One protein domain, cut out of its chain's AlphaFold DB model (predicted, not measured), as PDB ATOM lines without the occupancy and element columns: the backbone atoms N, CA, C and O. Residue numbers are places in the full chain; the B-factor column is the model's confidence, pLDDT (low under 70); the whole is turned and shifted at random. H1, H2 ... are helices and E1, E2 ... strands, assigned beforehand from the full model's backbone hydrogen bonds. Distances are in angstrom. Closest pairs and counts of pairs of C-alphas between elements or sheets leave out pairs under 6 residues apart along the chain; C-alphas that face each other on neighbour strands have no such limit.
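This is residues 27 to 49, 163 to 244, 267 to 285 and 308 to 338 of the 343 residues of the protein "Gluconate kinase" of Smittium culicis (UniProt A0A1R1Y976). What is the main picture? Two small sheets lie loosely edge to edge, E1 and E2 beside E3, E5 and E4, with H1 packed on the smaller sheet and H2 and H5 on opposite faces of the larger one. The helical hairpin of H3 and H4 lies at one end of the longest axis, and the loop around Lys 192 at the other. What are the counts and the size? The printed part has 155 residues with five named helices and five named strands, in the order H1 E1 E2 H2 E3 H3 H4 E4 E5 H5, class mixed; the sheet E3 E5 E4 is mixed, and E1 and E2 are parallel. The whole is compact, with a radius of gyration of the C-alphas of 16.5 A, and spans 51 by 35 by 34 A.

What comes first? The closest C-alphas of H1, residues 32 to 43, and E1, residues 46 to 49, are those of Ala 40 and Tyr 47, 5.7 A apart. E2, residues 164 to 170, is parallel to E1 at 25 degrees, with N 48 and O 168 within hydrogen-bond range at 2.8 A. How is the larger sheet built? E3, residues 198 to 207, is near E2, with 11 pairs of C-alphas within 10 A, and is parallel to E5, residues 312 to 317, at 17 degrees, with N 205 and O 314 at 2.8 A. E4, residues 276 to 279, is antiparallel to E5 at 166 degrees, with N 277 and O 315 at 2.9 A. Where are the helices? H2, residues 176 to 184, is on this sheet, its closest C-alphas to E3 those of Ser 183 and Ala 201, 5.2 A apart. H5, residues 323 to 334, is on the opposite face at a height of 9.7 A over the sheet, and H1 touches it with residues 34 to 39 alone, closest at the C-alphas of Ile 35 and Thr 327, 6.2 A. H3, residues 210 to 218, and H4, residues 227 to 236, form a hairpin not on the sheet, closest at the C-alphas of Leu 214 and Ala 227, 6.8 A; in H1 to H5 every O i to N i+4 pair is within hydrogen-bond range.

Where do the first and last elements lie? C-alpha 32 begins H1 at (-0.824, 36.440, 30.611), and C-alpha 334 ends H5 at (-4.777, 29.538, 45.315). Which are longest? E3 measures 28.7 A, E2 20.0 A, E5 17.1 A, H5 16.4 A and H1 16.2 A.

Where is it cut? Residues 50 to 162, 245 to 266 and 286 to 307 are not printed, with C-alpha gaps of 24.3 A, 9.1 A and 10.8 A. Which link is long, and where is confidence low? The link from H2 to E3 is long, with 13 residues. The mean pLDDT of the printed part is 79.0, and 39 residues are under 70, among them 267 to 285.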
ATOM      1  N   VAL A  27      -3.678  43.754  30.496       91.88
ATOM      2  CA  VAL A  27      -3.452  44.355  29.177       91.88
ATOM      3  C   VAL A  27      -2.441  43.558  28.339       91.88
ATOM      4  O   VAL A  27      -1.784  42.622  28.809       91.88
ATOM      5  N   THR A  28      -2.332  43.869  27.048       90.00
ATOM      6  CA  THR A  28      -1.314  43.243  26.189       90.00
ATOM      7  C   THR A  28       0.104  43.468  26.739       90.00
ATOM      8  O   THR A  28       0.383  44.482  27.369       90.00
ATOM      9  N   GLY A  29       0.996  42.489  26.566       88.88
ATOM     10  CA  GLY A  29       2.380  42.573  27.052       88.88
ATOM     11  C   GLY A  29       2.600  42.294  28.549       88.88
ATOM     12  O   GLY A  29       3.750  42.105  28.947       88.88
ATOM     13  N   CYS A  30       1.552  42.169  29.379       92.06
ATOM     14  CA  CYS A  30       1.737  41.960  30.825       92.06
ATOM     15  C   CYS A  30       2.244  40.557  31.222       92.06
ATOM     16  O   CYS A  30       2.789  40.392  32.310       92.06
ATOM     17  N   GLY A  31       2.139  39.567  30.327       93.62
ATOM     18  CA  GLY A  31       2.643  38.204  30.552       93.62
ATOM     19  C   GLY A  31       1.577  37.129  30.787       93.62
ATOM     20  O   GLY A  31       1.933  36.049  31.247       93.62
ATOM     21  N   LYS A  32       0.302  37.387  30.445       95.94
ATOM     22  CA  LYS A  32      -0.824  36.440  30.611       95.94
ATOM     23  C   LYS A  32      -0.498  35.015  30.166       95.94
ATOM     24  O   LYS A  32      -0.534  34.119  30.996       95.94
ATOM     25  N   SER A  33      -0.131  34.820  28.896       95.31
ATOM     26  CA  SER A  33       0.152  33.492  28.331       95.31
ATOM     27  C   SER A  33       1.306  32.792  29.050       95.31
ATOM     28  O   SER A  33       1.238  31.593  29.281       95.31
ATOM     29  N   THR A  34       2.345  33.528  29.459       95.94
ATOM     30  CA  THR A  34       3.464  32.965  30.232       95.94
ATOM     31  C   THR A  34       2.989  32.458  31.589       95.94
ATOM     32  O   THR A  34       3.186  31.292  31.905       95.94
ATOM     33  N   ILE A  35       2.324  33.307  32.373       96.44
ATOM     34  CA  ILE A  35       1.869  32.936  33.716       96.44
ATOM     35  C   ILE A  35       0.808  31.832  33.660       96.44
ATOM     36  O   ILE A  35       0.891  30.873  34.418       96.44
ATOM     37  N   ALA A  36      -0.145  31.917  32.733       96.19
ATOM     38  CA  ALA A  36      -1.170  30.897  32.545       96.19
ATOM     39  C   ALA A  36      -0.577  29.526  32.173       96.19
ATOM     40  O   ALA A  36      -0.985  28.519  32.745       96.19
ATOM     41  N   LYS A  37       0.420  29.469  31.280       95.56
ATOM     42  CA  LYS A  37       1.126  28.214  30.967       95.56
ATOM     43  C   LYS A  37       1.843  27.649  32.186       95.56
ATOM     44  O   LYS A  37       1.714  26.470  32.476       95.56
ATOM     45  N   MET A  38       2.529  28.494  32.951       94.88
ATOM     46  CA  MET A  38       3.252  28.039  34.138       94.88
ATOM     47  C   MET A  38       2.317  27.548  35.249       94.88
ATOM     48  O   MET A  38       2.632  26.575  35.928       94.88
ATOM     49  N   ILE A  39       1.159  28.190  35.445       90.94
ATOM     50  CA  ILE A  39       0.118  27.677  36.348       90.94
ATOM     51  C   ILE A  39      -0.366  26.313  35.847       90.94
ATOM     52  O   ILE A  39      -0.435  25.375  36.636       90.94
ATOM     53  N   ALA A  40      -0.648  26.186  34.548       89.94
ATOM     54  CA  ALA A  40      -1.091  24.936  33.941       89.94
ATOM     55  C   ALA A  40      -0.066  23.802  34.107       89.94
ATOM     56  O   ALA A  40      -0.444  22.698  34.481       89.94
ATOM     57  N   GLU A  41       1.228  24.076  33.928       88.44
ATOM     58  CA  GLU A  41       2.317  23.118  34.162       88.44
ATOM     59  C   GLU A  41       2.372  22.657  35.627       88.44
ATOM     60  O   GLU A  41       2.465  21.461  35.906       88.44
ATOM     61  N   ASN A  42       2.263  23.592  36.576       87.25
ATOM     62  CA  ASN A  42       2.322  23.285  38.008       87.25
ATOM     63  C   ASN A  42       1.089  22.517  38.497       87.25
ATOM     64  O   ASN A  42       1.203  21.590  39.298       87.25
ATOM     65  N   LEU A  43      -0.095  22.882  38.003       83.81
ATOM     66  CA  LEU A  43      -1.348  22.202  38.328       83.81
ATOM     67  C   LEU A  43      -1.590  20.956  37.473       83.81
ATOM     68  O   LEU A  43      -2.554  20.237  37.740       83.81
ATOM     69  N   LYS A  44      -0.722  20.711  36.478       84.12
ATOM     70  CA  LYS A  44      -0.877  19.736  35.390       84.12
ATOM     71  C   LYS A  44      -2.305  19.766  34.873       84.12
ATOM     72  O   LYS A  44      -3.098  18.877  35.170       84.12
ATOM     73  N   CYS A  45      -2.662  20.867  34.229       84.81
ATOM     74  CA  CYS A  45      -4.002  21.096  33.727       84.81
ATOM     75  C   CYS A  45      -4.001  21.745  32.345       84.81
ATOM     76  O   CYS A  45      -2.956  22.146  31.843       84.81
ATOM     77  N   ALA A  46      -5.168  21.808  31.701       86.81
ATOM     78  CA  ALA A  46      -5.257  22.378  30.362       86.81
ATOM     79  C   ALA A  46      -4.989  23.891  30.399       86.81
ATOM     80  O   ALA A  46      -5.575  24.616  31.209       86.81
ATOM     81  N   TYR A  47      -4.138  24.367  29.491       94.12
ATOM     82  CA  TYR A  47      -4.023  25.783  29.152       94.12
ATOM     83  C   TYR A  47      -4.942  26.121  27.967       94.12
ATOM     84  O   TYR A  47      -5.195  25.300  27.089       94.12
ATOM     85  N   ILE A  48      -5.474  27.335  27.950       96.31
ATOM     86  CA  ILE A  48      -6.340  27.846  26.891       96.31
ATOM     87  C   ILE A  48      -5.852  29.258  26.572       96.31
ATOM     88  O   ILE A  48      -5.714  30.086  27.478       96.31
ATOM     89  N   ASP A  49      -5.593  29.546  25.297       95.62
ATOM     90  CA  ASP A  49      -5.367  30.914  24.839       95.62
ATOM     91  C   ASP A  49      -6.688  31.494  24.336       95.62
ATOM     92  O   ASP A  49      -7.312  30.953  23.425       95.62
ATOM     93  N   LYS A 163     -14.002  15.081  42.851       79.06
ATOM     94  CA  LYS A 163     -13.587  15.117  41.443       79.06
ATOM     95  C   LYS A 163     -13.447  16.583  41.044       79.06
ATOM     96  O   LYS A 163     -14.434  17.310  41.133       79.06
ATOM     97  N   SER A 164     -12.258  17.002  40.613       83.88
ATOM     98  CA  SER A 164     -12.018  18.374  40.163       83.88
ATOM     99  C   SER A 164     -11.374  18.427  38.779       83.88
ATOM    100  O   SER A 164     -10.534  17.603  38.432       83.88
ATOM    101  N   LEU A 165     -11.812  19.401  37.991       88.31
ATOM    102  CA  LEU A 165     -11.313  19.771  36.681       88.31
ATOM    103  C   LEU A 165     -10.722  21.174  36.802       88.31
ATOM    104  O   LEU A 165     -11.454  22.148  36.945       88.31
ATOM    105  N   ASN A 166      -9.399  21.279  36.745       90.19
ATOM    106  CA  ASN A 166      -8.710  22.565  36.742       90.19
ATOM    107  C   ASN A 166      -8.413  22.979  35.297       90.19
ATOM    108  O   ASN A 166      -8.028  22.145  34.483       90.19
ATOM    109  N   LEU A 167      -8.581  24.257  34.979       94.62
ATOM    110  CA  LEU A 167      -8.323  24.840  33.664       94.62
ATOM    111  C   LEU A 167      -7.634  26.187  33.858       94.62
ATOM    112  O   LEU A 167      -7.985  26.932  34.774       94.62
ATOM    113  N   THR A 168      -6.699  26.531  32.979       96.38
ATOM    114  CA  THR A 168      -6.067  27.852  32.974       96.38
ATOM    115  C   THR A 168      -6.316  28.559  31.650       96.38
ATOM    116  O   THR A 168      -6.190  27.963  30.589       96.38
ATOM    117  N   LEU A 169      -6.651  29.847  31.704       97.94
ATOM    118  CA  LEU A 169      -6.997  30.674  30.552       97.94
ATOM    119  C   LEU A 169      -6.149  31.949  30.542       97.94
ATOM    120  O   LEU A 169      -6.172  32.716  31.505       97.94
ATOM    121  N   ALA A 170      -5.450  32.229  29.445       97.94
ATOM    122  CA  ALA A 170      -4.908  33.560  29.184       97.94
ATOM    123  C   ALA A 170      -5.971  34.400  28.471       97.94
ATOM    124  O   ALA A 170      -6.318  34.112  27.334       97.94
ATOM    125  N   CYS A 171      -6.503  35.436  29.124       97.00
ATOM    126  CA  CYS A 171      -7.559  36.278  28.549       97.00
ATOM    127  C   CYS A 171      -7.420  37.724  29.016       97.00
ATOM    128  O   CYS A 171      -7.145  37.973  30.181       97.00
ATOM    129  N   SER A 172      -7.629  38.705  28.136       93.81
ATOM    130  CA  SER A 172      -7.548  40.120  28.522       93.81
ATOM    131  C   SER A 172      -8.545  40.484  29.637       93.81
ATOM    132  O   SER A 172      -8.149  41.147  30.593       93.81
ATOM    133  N   ALA A 173      -9.799  40.015  29.535       93.56
ATOM    134  CA  ALA A 173     -10.870  40.131  30.539       93.56
ATOM    135  C   ALA A 173     -10.975  41.516  31.225       93.56
ATOM    136  O   ALA A 173     -11.238  41.634  32.425       93.56
ATOM    137  N   LEU A 174     -10.743  42.579  30.447       92.50
ATOM    138  CA  LEU A 174     -10.507  43.928  30.969       92.50
ATOM    139  C   LEU A 174     -11.750  44.579  31.581       92.50
ATOM    140  O   LEU A 174     -11.613  45.349  32.525       92.50
ATOM    141  N   ARG A 175     -12.949  44.252  31.088       90.69
ATOM    142  CA  ARG A 175     -14.219  44.803  31.581       90.69
ATOM    143  C   ARG A 175     -14.923  43.847  32.533       90.69
ATOM    144  O   ARG A 175     -14.835  42.629  32.371       90.69
ATOM    145  N   ASP A 176     -15.673  44.395  33.482       87.44
ATOM    146  CA  ASP A 176     -16.414  43.617  34.476       87.44
ATOM    147  C   ASP A 176     -17.447  42.695  33.832       87.44
ATOM    148  O   ASP A 176     -17.525  41.514  34.163       87.44
ATOM    149  N   MET A 177     -18.151  43.195  32.816       88.31
ATOM    150  CA  MET A 177     -19.108  42.398  32.053       88.31
ATOM    151  C   MET A 177     -18.461  41.154  31.426       88.31
ATOM    152  O   MET A 177     -19.062  40.083  31.438       88.31
ATOM    153  N   TYR A 178     -17.222  41.251  30.929       93.62
ATOM    154  CA  TYR A 178     -16.536  40.106  30.318       93.62
ATOM    155  C   TYR A 178     -16.222  39.032  31.357       93.62
ATOM    156  O   TYR A 178     -16.413  37.842  31.107       93.62
ATOM    157  N   ARG A 179     -15.786  39.462  32.546       92.31
ATOM    158  CA  ARG A 179     -15.531  38.564  33.673       92.31
ATOM    159  C   ARG A 179     -16.816  37.891  34.133       92.31
ATOM    160  O   ARG A 179     -16.814  36.680  34.323       92.31
ATOM    161  N   ILE A 180     -17.923  38.628  34.225       87.56
ATOM    162  CA  ILE A 180     -19.243  38.066  34.553       87.56
ATOM    163  C   ILE A 180     -19.650  36.994  33.535       87.56
ATOM    164  O   ILE A 180     -20.027  35.899  33.949       87.56
ATOM    165  N   ILE A 181     -19.520  37.263  32.228       89.44
ATOM    166  CA  ILE A 181     -19.843  36.286  31.174       89.44
ATOM    167  C   ILE A 181     -19.029  35.002  31.372       89.44
ATOM    168  O   ILE A 181     -19.609  33.917  31.415       89.44
ATOM    169  N   LEU A 182     -17.709  35.112  31.551       92.06
ATOM    170  CA  LEU A 182     -16.820  33.962  31.767       92.06
ATOM    171  C   LEU A 182     -17.093  33.217  33.086       92.06
ATOM    172  O   LEU A 182     -16.847  32.020  33.172       92.06
ATOM    173  N   SER A 183     -17.614  33.903  34.107       89.50
ATOM    174  CA  SER A 183     -17.861  33.331  35.444       89.50
ATOM    175  C   SER A 183     -19.198  32.622  35.572       89.50
ATOM    176  O   SER A 183     -19.347  31.732  36.400       89.50
ATOM    177  N   GLN A 184     -20.194  33.027  34.788       84.75
ATOM    178  CA  GLN A 184     -21.515  32.413  34.851       84.75
ATOM    179  C   GLN A 184     -21.607  31.140  34.018       84.75
ATOM    180  O   GLN A 184     -22.440  30.305  34.337       84.75
ATOM    181  N   ASN A 185     -20.804  31.021  32.951       81.19
ATOM    182  CA  ASN A 185     -20.863  29.958  31.944       81.19
ATOM    183  C   ASN A 185     -22.275  29.365  31.758       81.19
ATOM    184  O   ASN A 185     -22.606  28.291  32.262       81.19
ATOM    185  N   LYS A 186     -23.122  30.076  31.001       80.44
ATOM    186  CA  LYS A 186     -24.554  29.763  30.822       80.44
ATOM    187  C   LYS A 186     -24.862  28.322  30.379       80.44
ATOM    188  O   LYS A 186     -25.999  27.881  30.501       80.44
ATOM    189  N   PHE A 187     -23.881  27.593  29.852       81.44
ATOM    190  CA  PHE A 187     -24.037  26.218  29.381       81.44
ATOM    191  C   PHE A 187     -24.014  25.177  30.503       81.44
ATOM    192  O   PHE A 187     -24.443  24.049  30.289       81.44
ATOM    193  N   PHE A 188     -23.594  25.561  31.708       78.50
ATOM    194  CA  PHE A 188     -23.531  24.692  32.883       78.50
ATOM    195  C   PHE A 188     -24.903  24.445  33.532       78.50
ATOM    196  O   PHE A 188     -24.970  23.819  34.586       78.50
ATOM    197  N   PHE A 189     -25.999  24.911  32.931       74.88
ATOM    198  CA  PHE A 189     -27.342  24.818  33.497       74.88
ATOM    199  C   PHE A 189     -28.273  23.984  32.615       74.88
ATOM    200  O   PHE A 189     -28.346  24.167  31.400       74.88
ATOM    201  N   GLU A 190     -29.036  23.089  33.242       70.50
ATOM    202  CA  GLU A 190     -30.151  22.392  32.593       70.50
ATOM    203  C   GLU A 190     -31.337  23.345  32.318       70.50
ATOM    204  O   GLU A 190     -31.439  24.391  32.965       70.50
ATOM    205  N   PRO A 191     -32.325  22.962  31.475       61.97
ATOM    206  CA  PRO A 191     -33.552  23.737  31.205       61.97
ATOM    207  C   PRO A 191     -34.416  24.110  32.434       61.97
ATOM    208  O   PRO A 191     -35.454  24.748  32.284       61.97
ATOM    209  N   LYS A 192     -34.012  23.708  33.647       64.50
ATOM    210  CA  LYS A 192     -34.632  24.039  34.942       64.50
ATOM    211  C   LYS A 192     -33.686  24.799  35.890       64.50
ATOM    212  O   LYS A 192     -33.910  24.789  37.096       64.50
ATOM    213  N   ASN A 193     -32.622  25.417  35.370       64.44
ATOM    214  CA  ASN A 193     -31.593  26.141  36.135       64.44
ATOM    215  C   ASN A 193     -30.877  25.298  37.204       64.44
ATOM    216  O   ASN A 193     -30.350  25.831  38.179       64.44
ATOM    217  N   LYS A 194     -30.831  23.975  37.025       67.94
ATOM    218  CA  LYS A 194     -30.020  23.105  37.876       67.94
ATOM    219  C   LYS A 194     -28.576  23.120  37.358       67.94
ATOM    220  O   LYS A 194     -28.393  22.826  36.173       67.94
ATOM    221  N   PRO A 195     -27.572  23.457  38.190       74.12
ATOM    222  CA  PRO A 195     -26.178  23.399  37.772       74.12
ATOM    223  C   PRO A 195     -25.766  21.942  37.521       74.12
ATOM    224  O   PRO A 195     -26.033  21.061  38.341       74.12
ATOM    225  N   LEU A 196     -25.127  21.701  36.378       80.00
ATOM    226  CA  LEU A 196     -24.548  20.415  35.981       80.00
ATOM    227  C   LEU A 196     -23.229  20.145  36.713       80.00
ATOM    228  O   LEU A 196     -22.942  19.006  37.078       80.00
ATOM    229  N   TYR A 197     -22.454  21.202  36.950       84.25
ATOM    230  CA  TYR A 197     -21.143  21.168  37.593       84.25
ATOM    231  C   TYR A 197     -21.041  22.315  38.601       84.25
ATOM    232  O   TYR A 197     -21.710  23.340  38.437       84.25
ATOM    233  N   ASN A 198     -20.204  22.167  39.628       85.00
ATOM    234  CA  ASN A 198     -19.860  23.294  40.487       85.00
ATOM    235  C   ASN A 198     -18.747  24.090  39.803       85.00
ATOM    236  O   ASN A 198     -17.639  23.588  39.655       85.00
ATOM    237  N   PHE A 199     -19.054  25.288  39.311       86.94
ATOM    238  CA  PHE A 199     -18.123  26.080  38.512       86.94
ATOM    239  C   PHE A 199     -17.608  27.282  39.290       86.94
ATOM    240  O   PHE A 199     -18.386  28.062  39.840       86.94
ATOM    241  N   LYS A 200     -16.288  27.455  39.281       89.06
ATOM    242  CA  LYS A 200     -15.609  28.565  39.933       89.06
ATOM    243  C   LYS A 200     -14.594  29.200  38.991       89.06
ATOM    244  O   LYS A 200     -13.620  28.563  38.598       89.06
ATOM    245  N   ALA A 201     -14.776  30.483  38.694       91.38
ATOM    246  CA  ALA A 201     -13.789  31.288  37.980       91.38
ATOM    247  C   ALA A 201     -12.984  32.153  38.961       91.38
ATOM    248  O   ALA A 201     -13.552  32.848  39.804       91.38
ATOM    249  N   THR A 202     -11.657  32.118  38.838       92.50
ATOM    250  CA  THR A 202     -10.725  32.961  39.597       92.50
ATOM    251  C   THR A 202      -9.902  33.804  38.633       92.50
ATOM    252  O   THR A 202      -9.141  33.266  37.831       92.50
ATOM    253  N   PHE A 203     -10.028  35.125  38.714       93.75
ATOM    254  CA  PHE A 203      -9.303  36.062  37.859       93.75
ATOM    255  C   PHE A 203      -8.011  36.509  38.532       93.75
ATOM    256  O   PHE A 203      -8.028  37.024  39.643       93.75
ATOM    257  N   ILE A 204      -6.893  36.342  37.840       94.50
ATOM    258  CA  ILE A 204      -5.553  36.683  38.303       94.50
ATOM    259  C   ILE A 204      -5.077  37.877  37.483       94.50
ATOM    260  O   ILE A 204      -4.641  37.728  36.342       94.50
ATOM    261  N   TYR A 205      -5.197  39.077  38.039       93.69
ATOM    262  CA  TYR A 205      -4.741  40.298  37.395       93.69
ATOM    263  C   TYR A 205      -3.246  40.516  37.614       93.69
ATOM    264  O   TYR A 205      -2.772  40.695  38.738       93.69
ATOM    265  N   LEU A 206      -2.521  40.506  36.496       93.38
ATOM    266  CA  LEU A 206      -1.096  40.794  36.430       93.38
ATOM    267  C   LEU A 206      -0.900  42.309  36.351       93.38
ATOM    268  O   LEU A 206      -0.930  42.899  35.266       93.38
ATOM    269  N   GLU A 207      -0.746  42.932  37.515       89.69
ATOM    270  CA  GLU A 207      -0.646  44.378  37.667       89.69
ATOM    271  C   GLU A 207       0.760  44.855  37.281       89.69
ATOM    272  O   GLU A 207       1.766  44.456  37.873       89.69
ATOM    273  N   LEU A 208       0.819  45.706  36.259       88.19
ATOM    274  CA  LEU A 208       2.024  46.380  35.787       88.19
ATOM    275  C   LEU A 208       1.674  47.804  35.382       88.19
ATOM    276  O   LEU A 208       0.590  48.066  34.853       88.19
ATOM    277  N   SER A 209       2.623  48.710  35.566       89.38
ATOM    278  CA  SER A 209       2.531  50.064  35.047       89.38
ATOM    279  C   SER A 209       2.586  50.077  33.517       89.38
ATOM    280  O   SER A 209       3.194  49.220  32.864       89.38
ATOM    281  N   MET A 210       1.975  51.109  32.929       89.44
ATOM    282  CA  MET A 210       2.055  51.358  31.489       89.44
ATOM    283  C   MET A 210       3.511  51.472  31.017       89.44
ATOM    284  O   MET A 210       3.851  50.941  29.966       89.44
ATOM    285  N   GLN A 211       4.378  52.092  31.824       89.38
ATOM    286  CA  GLN A 211       5.808  52.250  31.537       89.38
ATOM    287  C   GLN A 211       6.514  50.894  31.424       89.38
ATOM    288  O   GLN A 211       7.181  50.634  30.422       89.38
ATOM    289  N   THR A 212       6.306  49.994  32.389       90.81
ATOM    290  CA  THR A 212       6.895  48.648  32.354       90.81
ATOM    291  C   THR A 212       6.400  47.844  31.152       90.81
ATOM    292  O   THR A 212       7.178  47.126  30.520       90.81
ATOM    293  N   ILE A 213       5.120  47.962  30.791       91.06
ATOM    294  CA  ILE A 213       4.568  47.271  29.617       91.06
ATOM    295  C   ILE A 213       5.148  47.811  28.311       91.06
ATOM    296  O   ILE A 213       5.542  47.008  27.465       91.06
ATOM    297  N   LEU A 214       5.244  49.133  28.148       88.56
ATOM    298  CA  LEU A 214       5.858  49.738  26.965       88.56
ATOM    299  C   LEU A 214       7.320  49.304  26.824       88.56
ATOM    300  O   LEU A 214       7.687  48.777  25.778       88.56
ATOM    301  N   GLY A 215       8.109  49.379  27.901       88.25
ATOM    302  CA  GLY A 215       9.499  48.911  27.889       88.25
ATOM    303  C   GLY A 215       9.625  47.422  27.540       88.25
ATOM    304  O   GLY A 215      10.508  47.025  26.782       88.25
ATOM    305  N   ARG A 216       8.702  46.571  28.015       88.50
ATOM    306  CA  ARG A 216       8.654  45.147  27.630       88.50
ATOM    307  C   ARG A 216       8.326  44.941  26.152       88.50
ATOM    308  O   ARG A 216       8.826  43.983  25.565       88.50
ATOM    309  N   LEU A 217       7.461  45.768  25.569       84.81
ATOM    310  CA  LEU A 217       7.057  45.658  24.165       84.81
ATOM    311  C   LEU A 217       8.134  46.190  23.214       84.81
ATOM    312  O   LEU A 217       8.362  45.566  22.183       84.81
ATOM    313  N   GLU A 218       8.843  47.258  23.580       82.69
ATOM    314  CA  GLU A 218       9.975  47.795  22.807       82.69
ATOM    315  C   GLU A 218      11.094  46.761  22.612       82.69
ATOM    316  O   GLU A 218      11.693  46.671  21.541       82.69
ATOM    317  N   LEU A 219      11.340  45.925  23.623       82.94
ATOM    318  CA  LEU A 219      12.350  44.867  23.565       82.94
ATOM    319  C   LEU A 219      11.934  43.664  22.698       82.94
ATOM    320  O   LEU A 219      12.782  42.841  22.337       82.94
ATOM    321  N   ARG A 220      10.647  43.522  22.345       77.50
ATOM    322  CA  ARG A 220      10.166  42.413  21.509       77.50
ATOM    323  C   ARG A 220      10.385  42.732  20.032       77.50
ATOM    324  O   ARG A 220       9.657  43.513  19.425       77.50
ATOM    325  N   LYS A 221      11.353  42.057  19.412       57.34
ATOM    326  CA  LYS A 221      11.542  42.105  17.954       57.34
ATOM    327  C   LYS A 221      10.317  41.509  17.241       57.34
ATOM    328  O   LYS A 221       9.972  40.357  17.479       57.34
ATOM    329  N   GLY A 222       9.690  42.274  16.343       54.88
ATOM    330  CA  GLY A 222       8.746  41.758  15.338       54.88
ATOM    331  C   GLY A 222       7.247  41.848  15.650       54.88
ATOM    332  O   GLY A 222       6.455  41.627  14.737       54.88
ATOM    333  N   HIS A 223       6.825  42.214  16.866       54.00
ATOM    334  CA  HIS A 223       5.405  42.391  17.221       54.00
ATOM    335  C   HIS A 223       5.191  43.711  17.971       54.00
ATOM    336  O   HIS A 223       5.256  43.759  19.198       54.00
ATOM    337  N   PHE A 224       4.931  44.791  17.232       51.00
ATOM    338  CA  PHE A 224       4.630  46.091  17.828       51.00
ATOM    339  C   PHE A 224       3.129  46.187  18.130       51.00
ATOM    340  O   PHE A 224       2.332  46.616  17.296       51.00
ATOM    341  N   ALA A 225       2.729  45.778  19.334       61.22
ATOM    342  CA  ALA A 225       1.523  46.333  19.937       61.22
ATOM    343  C   ALA A 225       1.843  47.798  20.259       61.22
ATOM    344  O   ALA A 225       2.568  48.069  21.213       61.22
ATOM    345  N   GLY A 226       1.400  48.722  19.405       69.12
ATOM    346  CA  GLY A 226       1.795  50.124  19.523       69.12
ATOM    347  C   GLY A 226       1.344  50.775  20.826       69.12
ATOM    348  O   GLY A 226       0.407  50.305  21.475       69.12
ATOM    349  N   ALA A 227       2.005  51.874  21.200       76.94
ATOM    350  CA  ALA A 227       1.699  52.617  22.423       76.94
ATOM    351  C   ALA A 227       0.207  52.985  22.530       76.94
ATOM    352  O   ALA A 227      -0.374  52.876  23.607       76.94
ATOM    353  N   ASP A 228      -0.435  53.298  21.402       78.50
ATOM    354  CA  ASP A 228      -1.868  53.604  21.321       78.50
ATOM    355  C   ASP A 228      -2.760  52.398  21.659       78.50
ATOM    356  O   ASP A 228      -3.796  52.528  22.317       78.50
ATOM    357  N   LEU A 229      -2.350  51.188  21.261       80.88
ATOM    358  CA  LEU A 229      -3.059  49.961  21.623       80.88
ATOM    359  C   LEU A 229      -2.924  49.694  23.123       80.88
ATOM    360  O   LEU A 229      -3.910  49.363  23.774       80.88
ATOM    361  N   VAL A 230      -1.733  49.881  23.692       85.56
ATOM    362  CA  VAL A 230      -1.529  49.750  25.141       85.56
ATOM    363  C   VAL A 230      -2.390  50.768  25.889       85.56
ATOM    364  O   VAL A 230      -3.128  50.386  26.796       85.56
ATOM    365  N   ALA A 231      -2.368  52.035  25.469       84.62
ATOM    366  CA  ALA A 231      -3.165  53.101  26.065       84.62
ATOM    367  C   ALA A 231      -4.673  52.792  26.021       84.62
ATOM    368  O   ALA A 231      -5.354  52.910  27.039       84.62
ATOM    369  N   SER A 232      -5.193  52.323  24.880       84.88
ATOM    370  CA  SER A 232      -6.614  51.967  24.754       84.88
ATOM    371  C   SER A 232      -7.006  50.767  25.627       84.88
ATOM    372  O   SER A 232      -8.103  50.744  26.187       84.88
ATOM    373  N   GLN A 233      -6.111  49.792  25.819       87.75
ATOM    374  CA  GLN A 233      -6.338  48.660  26.724       87.75
ATOM    375  C   GLN A 233      -6.369  49.104  28.193       87.75
ATOM    376  O   GLN A 233      -7.245  48.662  28.931       87.75
ATOM    377  N   PHE A 234      -5.480  50.010  28.612       87.94
ATOM    378  CA  PHE A 234      -5.545  50.614  29.948       87.94
ATOM    379  C   PHE A 234      -6.819  51.441  30.148       87.94
ATOM    380  O   PHE A 234      -7.433  51.351  31.204       87.94
ATOM    381  N   ALA A 235      -7.260  52.186  29.131       86.62
ATOM    382  CA  ALA A 235      -8.526  52.919  29.185       86.62
ATOM    383  C   ALA A 235      -9.751  51.987  29.271       86.62
ATOM    384  O   ALA A 235     -10.764  52.346  29.863       86.62
ATOM    385  N   THR A 236      -9.655  50.781  28.699       87.19
ATOM    386  CA  THR A 236     -10.705  49.746  28.754       87.19
ATOM    387  C   THR A 236     -10.700  48.969  30.077       87.19
ATOM    388  O   THR A 236     -11.682  48.304  30.405       87.19
ATOM    389  N   LEU A 237      -9.595  48.997  30.828       88.75
ATOM    390  CA  LEU A 237      -9.433  48.219  32.050       88.75
ATOM    391  C   LEU A 237     -10.340  48.747  33.168       88.75
ATOM    392  O   LEU A 237     -10.086  49.773  33.791       88.75
ATOM    393  N   GLU A 238     -11.365  47.968  33.485       87.19
ATOM    394  CA  GLU A 238     -12.189  48.121  34.674       87.19
ATOM    395  C   GLU A 238     -11.619  47.209  35.763       87.19
ATOM    396  O   GLU A 238     -11.846  45.992  35.751       87.19
ATOM    397  N   LEU A 239     -10.871  47.791  36.707       80.75
ATOM    398  CA  LEU A 239     -10.310  47.044  37.833       80.75
ATOM    399  C   LEU A 239     -11.419  46.281  38.580       80.75
ATOM    400  O   LEU A 239     -12.471  46.866  38.869       80.75
ATOM    401  N   PRO A 240     -11.207  44.996  38.911       70.06
ATOM    402  CA  PRO A 240     -12.163  44.230  39.698       70.06
ATOM    403  C   PRO A 240     -12.438  44.922  41.029       70.06
ATOM    404  O   PRO A 240     -11.534  45.190  41.822       70.06
ATOM    405  N   LYS A 241     -13.706  45.262  41.257       62.72
ATOM    406  CA  LYS A 241     -14.139  45.937  42.477       62.72
ATOM    407  C   LYS A 241     -14.342  44.874  43.555       62.72
ATOM    408  O   LYS A 241     -15.316  44.131  43.495       62.72
ATOM    409  N   CYS A 242     -13.467  44.818  44.559       49.75
ATOM    410  CA  CYS A 242     -13.878  44.252  45.842       49.75
ATOM    411  C   CYS A 242     -14.906  45.208  46.441       49.75
ATOM    412  O   CYS A 242     -14.596  46.378  46.675       49.75
ATOM    413  N   THR A 243     -16.131  44.756  46.675       33.84
ATOM    414  CA  THR A 243     -17.079  45.537  47.469       33.84
ATOM    415  C   THR A 243     -16.544  45.649  48.902       33.84
ATOM    416  O   THR A 243     -16.557  44.670  49.641       33.84
ATOM    417  N   ALA A 244     -16.075  46.864  49.214       31.58
ATOM    418  CA  ALA A 244     -15.605  47.449  50.475       31.58
ATOM    419  C   ALA A 244     -14.327  46.872  51.146       31.58
ATOM    420  O   ALA A 244     -14.273  45.693  51.489       31.58
ATOM    421  N   LEU A 267     -10.741  40.795  52.451       39.69
ATOM    422  CA  LEU A 267      -9.408  40.979  51.875       39.69
ATOM    423  C   LEU A 267      -8.419  40.331  52.855       39.69
ATOM    424  O   LEU A 267      -8.270  40.799  53.983       39.69
ATOM    425  N   ARG A 268      -7.803  39.207  52.482       41.53
ATOM    426  CA  ARG A 268      -6.726  38.602  53.278       41.53
ATOM    427  C   ARG A 268      -5.405  38.868  52.579       41.53
ATOM    428  O   ARG A 268      -5.214  38.423  51.451       41.53
ATOM    429  N   ASN A 269      -4.483  39.527  53.270       39.06
ATOM    430  CA  ASN A 269      -3.073  39.477  52.904       39.06
ATOM    431  C   ASN A 269      -2.586  38.068  53.268       39.06
ATOM    432  O   ASN A 269      -2.424  37.755  54.444       39.06
ATOM    433  N   PHE A 270      -2.456  37.185  52.277       37.50
ATOM    434  CA  PHE A 270      -2.004  35.803  52.501       37.50
ATOM    435  C   PHE A 270      -0.481  35.684  52.654       37.50
ATOM    436  O   PHE A 270       0.024  34.607  52.958       37.50
ATOM    437  N   SER A 271       0.250  36.786  52.493       38.25
ATOM    438  CA  SER A 271       1.703  36.841  52.601       38.25
ATOM    439  C   SER A 271       2.139  38.086  53.368       38.25
ATOM    440  O   SER A 271       1.514  39.137  53.249       38.25
ATOM    441  N   ASN A 272       3.274  38.001  54.070       41.25
ATOM    442  CA  ASN A 272       4.027  39.185  54.517       41.25
ATOM    443  C   ASN A 272       4.508  40.058  53.334       41.25
ATOM    444  O   ASN A 272       5.030  41.150  53.546       41.25
ATOM    445  N   ASP A 273       4.332  39.589  52.095       48.75
ATOM    446  CA  ASP A 273       4.588  40.351  50.880       48.75
ATOM    447  C   ASP A 273       3.405  41.285  50.580       48.75
ATOM    448  O   ASP A 273       2.304  40.832  50.267       48.75
ATOM    449  N   ASN A 274       3.652  42.600  50.594       58.56
ATOM    450  CA  ASN A 274       2.692  43.671  50.262       58.56
ATOM    451  C   ASN A 274       2.213  43.671  48.788       58.56
ATOM    452  O   ASN A 274       1.581  44.626  48.338       58.56
ATOM    453  N   ASN A 275       2.530  42.626  48.018       60.22
ATOM    454  CA  ASN A 275       2.366  42.579  46.564       60.22
ATOM    455  C   ASN A 275       1.071  41.895  46.098       60.22
ATOM    456  O   ASN A 275       0.826  41.870  44.892       60.22
ATOM    457  N   ILE A 276       0.256  41.342  47.007       64.62
ATOM    458  CA  ILE A 276      -0.947  40.565  46.669       64.62
ATOM    459  C   ILE A 276      -2.192  41.181  47.303       64.62
ATOM    460  O   ILE A 276      -2.197  41.508  48.488       64.62
ATOM    461  N   LYS A 277      -3.282  41.250  46.536       68.19
ATOM    462  CA  LYS A 277      -4.632  41.534  47.043       68.19
ATOM    463  C   LYS A 277      -5.570  40.399  46.638       68.19
ATOM    464  O   LYS A 277      -5.604  40.033  45.466       68.19
ATOM    465  N   LEU A 278      -6.331  39.858  47.588       62.38
ATOM    466  CA  LEU A 278      -7.234  38.720  47.372       62.38
ATOM    467  C   LEU A 278      -8.683  39.075  47.692       62.38
ATOM    468  O   LEU A 278      -8.978  39.487  48.810       62.38
ATOM    469  N   CYS A 279      -9.579  38.826  46.743       64.31
ATOM    470  CA  CYS A 279     -11.029  38.856  46.914       64.31
ATOM    471  C   CYS A 279     -11.586  37.456  46.660       64.31
ATOM    472  O   CYS A 279     -11.300  36.867  45.621       64.31
ATOM    473  N   SER A 280     -12.414  36.936  47.561       58.03
ATOM    474  CA  SER A 280     -13.173  35.704  47.304       58.03
ATOM    475  C   SER A 280     -14.638  36.050  47.088       58.03
ATOM    476  O   SER A 280     -15.179  36.888  47.802       58.03
ATOM    477  N   SER A 281     -15.277  35.422  46.110       55.53
ATOM    478  CA  SER A 281     -16.731  35.348  46.032       55.53
ATOM    479  C   SER A 281     -17.265  34.657  47.287       55.53
ATOM    480  O   SER A 281     -16.660  33.714  47.805       55.53
ATOM    481  N   ALA A 282     -18.381  35.147  47.832       46.12
ATOM    482  CA  ALA A 282     -19.068  34.406  48.884       46.12
ATOM    483  C   ALA A 282     -19.514  33.045  48.309       46.12
ATOM    484  O   ALA A 282     -19.898  33.004  47.136       46.12
ATOM    485  N   PRO A 283     -19.497  31.948  49.093       39.09
ATOM    486  CA  PRO A 283     -20.064  30.683  48.640       39.09
ATOM    487  C   PRO A 283     -21.492  30.949  48.167       39.09
ATOM    488  O   PRO A 283     -22.273  31.552  48.906       39.09
ATOM    489  N   GLN A 284     -21.817  30.551  46.935       36.72
ATOM    490  CA  GLN A 284     -23.179  30.664  46.420       36.72
ATOM    491  C   GLN A 284     -24.105  29.992  47.446       36.72
ATOM    492  O   GLN A 284     -23.898  28.810  47.740       36.72
ATOM    493  N   PRO A 285     -25.084  30.694  48.046       30.62
ATOM    494  CA  PRO A 285     -26.057  30.001  48.865       30.62
ATOM    495  C   PRO A 285     -26.731  28.970  47.960       30.62
ATOM    496  O   PRO A 285     -27.167  29.302  46.856       30.62
ATOM    497  N   THR A 308     -22.607  40.320  46.286       45.28
ATOM    498  CA  THR A 308     -21.421  39.484  46.474       45.28
ATOM    499  C   THR A 308     -20.712  39.299  45.123       45.28
ATOM    500  O   THR A 308     -21.387  39.171  44.093       45.28
ATOM    501  N   PRO A 309     -19.368  39.330  45.078       52.69
ATOM    502  CA  PRO A 309     -18.656  39.158  43.821       52.69
ATOM    503  C   PRO A 309     -18.995  37.786  43.225       52.69
ATOM    504  O   PRO A 309     -19.023  36.789  43.939       52.69
ATOM    505  N   ILE A 310     -19.292  37.748  41.920       69.88
ATOM    506  CA  ILE A 310     -19.700  36.530  41.185       69.88
ATOM    507  C   ILE A 310     -18.491  35.608  40.919       69.88
ATOM    508  O   ILE A 310     -18.661  34.452  40.542       69.88
ATOM    509  N   TYR A 311     -17.275  36.110  41.130       79.06
ATOM    510  CA  TYR A 311     -16.017  35.423  40.862       79.06
ATOM    511  C   TYR A 311     -14.951  35.770  41.899       79.06
ATOM    512  O   TYR A 311     -15.019  36.811  42.558       79.06
ATOM    513  N   ASP A 312     -13.945  34.906  42.008       84.81
ATOM    514  CA  ASP A 312     -12.762  35.154  42.830       84.81
ATOM    515  C   ASP A 312     -11.753  36.019  42.074       84.81
ATOM    516  O   ASP A 312     -11.690  36.014  40.841       84.81
ATOM    517  N   PHE A 313     -10.936  36.757  42.819       85.19
ATOM    518  CA  PHE A 313      -9.984  37.700  42.259       85.19
ATOM    519  C   PHE A 313      -8.660  37.734  43.030       85.19
ATOM    520  O   PHE A 313      -8.640  37.812  44.258       85.19
ATOM    521  N   ILE A 314      -7.552  37.747  42.290       87.19
ATOM    522  CA  ILE A 314      -6.184  37.904  42.783       87.19
ATOM    523  C   ILE A 314      -5.530  39.046  42.001       87.19
ATOM    524  O   ILE A 314      -5.372  38.943  40.789       87.19
ATOM    525  N   SER A 315      -5.121  40.120  42.674       85.62
ATOM    526  CA  SER A 315      -4.253  41.158  42.096       85.62
ATOM    527  C   SER A 315      -2.827  40.918  42.545       85.62
ATOM    528  O   SER A 315      -2.599  40.750  43.746       85.62
ATOM    529  N   ILE A 316      -1.875  40.932  41.613       83.81
ATOM    530  CA  ILE A 316      -0.453  40.777  41.925       83.81
ATOM    531  C   ILE A 316       0.343  41.853  41.211       83.81
ATOM    532  O   ILE A 316       0.361  41.894  39.979       83.81
ATOM    533  N   SER A 317       1.055  42.669  41.988       86.62
ATOM    534  CA  SER A 317       2.084  43.552  41.446       86.62
ATOM    535  C   SER A 317       3.209  42.704  40.868       86.62
ATOM    536  O   SER A 317       3.908  41.994  41.590       86.62
ATOM    537  N   CYS A 318       3.361  42.753  39.550       88.06
ATOM    538  CA  CYS A 318       4.370  41.997  38.816       88.06
ATOM    539  C   CYS A 318       5.646  42.821  38.570       88.06
ATOM    540  O   CYS A 318       6.539  42.377  37.840       88.06
ATOM    541  N   GLU A 319       5.720  44.033  39.128       85.19
ATOM    542  CA  GLU A 319       6.850  44.939  38.951       85.19
ATOM    543  C   GLU A 319       8.132  44.306  39.490       85.19
ATOM    544  O   GLU A 319       8.195  43.859  40.634       85.19
ATOM    545  N   ASN A 320       9.168  44.264  38.650       84.88
ATOM    546  CA  ASN A 320      10.486  43.712  38.978       84.88
ATOM    547  C   ASN A 320      10.495  42.245  39.462       84.88
ATOM    548  O   ASN A 320      11.499  41.791  40.009       84.88
ATOM    549  N   LEU A 321       9.420  41.479  39.240       85.94
ATOM    550  CA  LEU A 321       9.364  40.059  39.589       85.94
ATOM    551  C   LEU A 321       9.551  39.164  38.353       85.94
ATOM    552  O   LEU A 321       8.915  39.399  37.318       85.94
ATOM    553  N   PRO A 322      10.383  38.108  38.437       90.69
ATOM    554  CA  PRO A 322      10.475  37.118  37.373       90.69
ATOM    555  C   PRO A 322       9.210  36.239  37.335       90.69
ATOM    556  O   PRO A 322       8.602  36.000  38.384       90.69
ATOM    557  N   PRO A 323       8.843  35.675  36.164       91.75
ATOM    558  CA  PRO A 323       7.646  34.842  36.016       91.75
ATOM    559  C   PRO A 323       7.534  33.700  37.036       91.75
ATOM    560  O   PRO A 323       6.468  33.512  37.608       91.75
ATOM    561  N   ASN A 324       8.635  32.999  37.348       90.81
ATOM    562  CA  ASN A 324       8.628  31.894  38.322       90.81
ATOM    563  C   ASN A 324       8.155  32.351  39.704       90.81
ATOM    564  O   ASN A 324       7.348  31.677  40.338       90.81
ATOM    565  N   LYS A 325       8.611  33.526  40.154       88.38
ATOM    566  CA  LYS A 325       8.226  34.063  41.461       88.38
ATOM    567  C   LYS A 325       6.758  34.486  41.477       88.38
ATOM    568  O   LYS A 325       6.073  34.218  42.457       88.38
ATOM    569  N   ILE A 326       6.276  35.095  40.390       88.94
ATOM    570  CA  ILE A 326       4.860  35.459  40.224       88.94
ATOM    571  C   ILE A 326       3.985  34.200  40.294       88.94
ATOM    572  O   ILE A 326       3.038  34.159  41.074       88.94
ATOM    573  N   THR A 327       4.330  33.148  39.548       89.62
ATOM    574  CA  THR A 327       3.582  31.882  39.551       89.62
ATOM    575  C   THR A 327       3.575  31.218  40.926       89.62
ATOM    576  O   THR A 327       2.513  30.816  41.391       89.62
ATOM    577  N   GLN A 328       4.713  31.160  41.624       85.19
ATOM    578  CA  GLN A 328       4.770  30.619  42.988       85.19
ATOM    579  C   GLN A 328       3.845  31.369  43.949       85.19
ATOM    580  O   GLN A 328       3.118  30.749  44.721       85.19
ATOM    581  N   ILE A 329       3.847  32.701  43.871       84.25
ATOM    582  CA  ILE A 329       2.966  33.554  44.668       84.25
ATOM    583  C   ILE A 329       1.488  33.240  44.374       84.25
ATOM    584  O   ILE A 329       0.691  33.085  45.300       84.25
ATOM    585  N   ILE A 330       1.123  33.100  43.095       86.88
ATOM    586  CA  ILE A 330      -0.239  32.744  42.673       86.88
ATOM    587  C   ILE A 330      -0.648  31.389  43.248       86.88
ATOM    588  O   ILE A 330      -1.719  31.270  43.836       86.88
ATOM    589  N   LEU A 331       0.194  30.369  43.093       84.81
ATOM    590  CA  LEU A 331      -0.117  29.010  43.534       84.81
ATOM    591  C   LEU A 331      -0.269  28.928  45.057       84.81
ATOM    592  O   LEU A 331      -1.202  28.292  45.542       84.81
ATOM    593  N   GLN A 332       0.575  29.637  45.811       80.44
ATOM    594  CA  GLN A 332       0.434  29.763  47.265       80.44
ATOM    595  C   GLN A 332      -0.879  30.450  47.663       80.44
ATOM    596  O   GLN A 332      -1.510  30.042  48.634       80.44
ATOM    597  N   ALA A 333      -1.316  31.461  46.909       78.44
ATOM    598  CA  ALA A 333      -2.588  32.136  47.154       78.44
ATOM    599  C   ALA A 333      -3.804  31.254  46.812       78.44
ATOM    600  O   ALA A 333      -4.800  31.276  47.536       78.44
ATOM    601  N   LEU A 334      -3.723  30.467  45.736       81.69
ATOM    602  CA  LEU A 334      -4.777  29.538  45.315       81.69
ATOM    603  C   LEU A 334      -4.900  28.327  46.249       81.69
ATOM    604  O   LEU A 334      -6.007  27.861  46.516       81.69
ATOM    605  N   TYR A 335      -3.772  27.835  46.762       79.62
ATOM    606  CA  TYR A 335      -3.690  26.615  47.562       79.62
ATOM    607  C   TYR A 335      -2.814  26.833  48.810       79.62
ATOM    608  O   TYR A 335      -1.733  26.244  48.939       79.62
ATOM    609  N   PRO A 336      -3.287  27.637  49.779       67.44
ATOM    610  CA  PRO A 336      -2.501  28.033  50.951       67.44
ATOM    611  C   PRO A 336      -2.199  26.885  51.922       67.44
ATOM    612  O   PRO A 336      -1.386  27.030  52.829       67.44
ATOM    613  N   HIS A 337      -2.873  25.747  51.760       68.50
ATOM    614  CA  HIS A 337      -2.696  24.563  52.599       68.50
ATOM    615  C   HIS A 337      -1.540  23.665  52.147       68.50
ATOM    616  O   HIS A 337      -1.137  22.770  52.889       68.50
ATOM    617  N   LEU A 338      -1.018  23.865  50.936       59.09
ATOM    618  CA  LEU A 338       0.101  23.080  50.429       59.09
ATOM    619  C   LEU A 338       1.433  23.717  50.866       59.09
ATOM    620  O   LEU A 338       1.579  24.940  50.809       59.09
TER     621      LEU A 338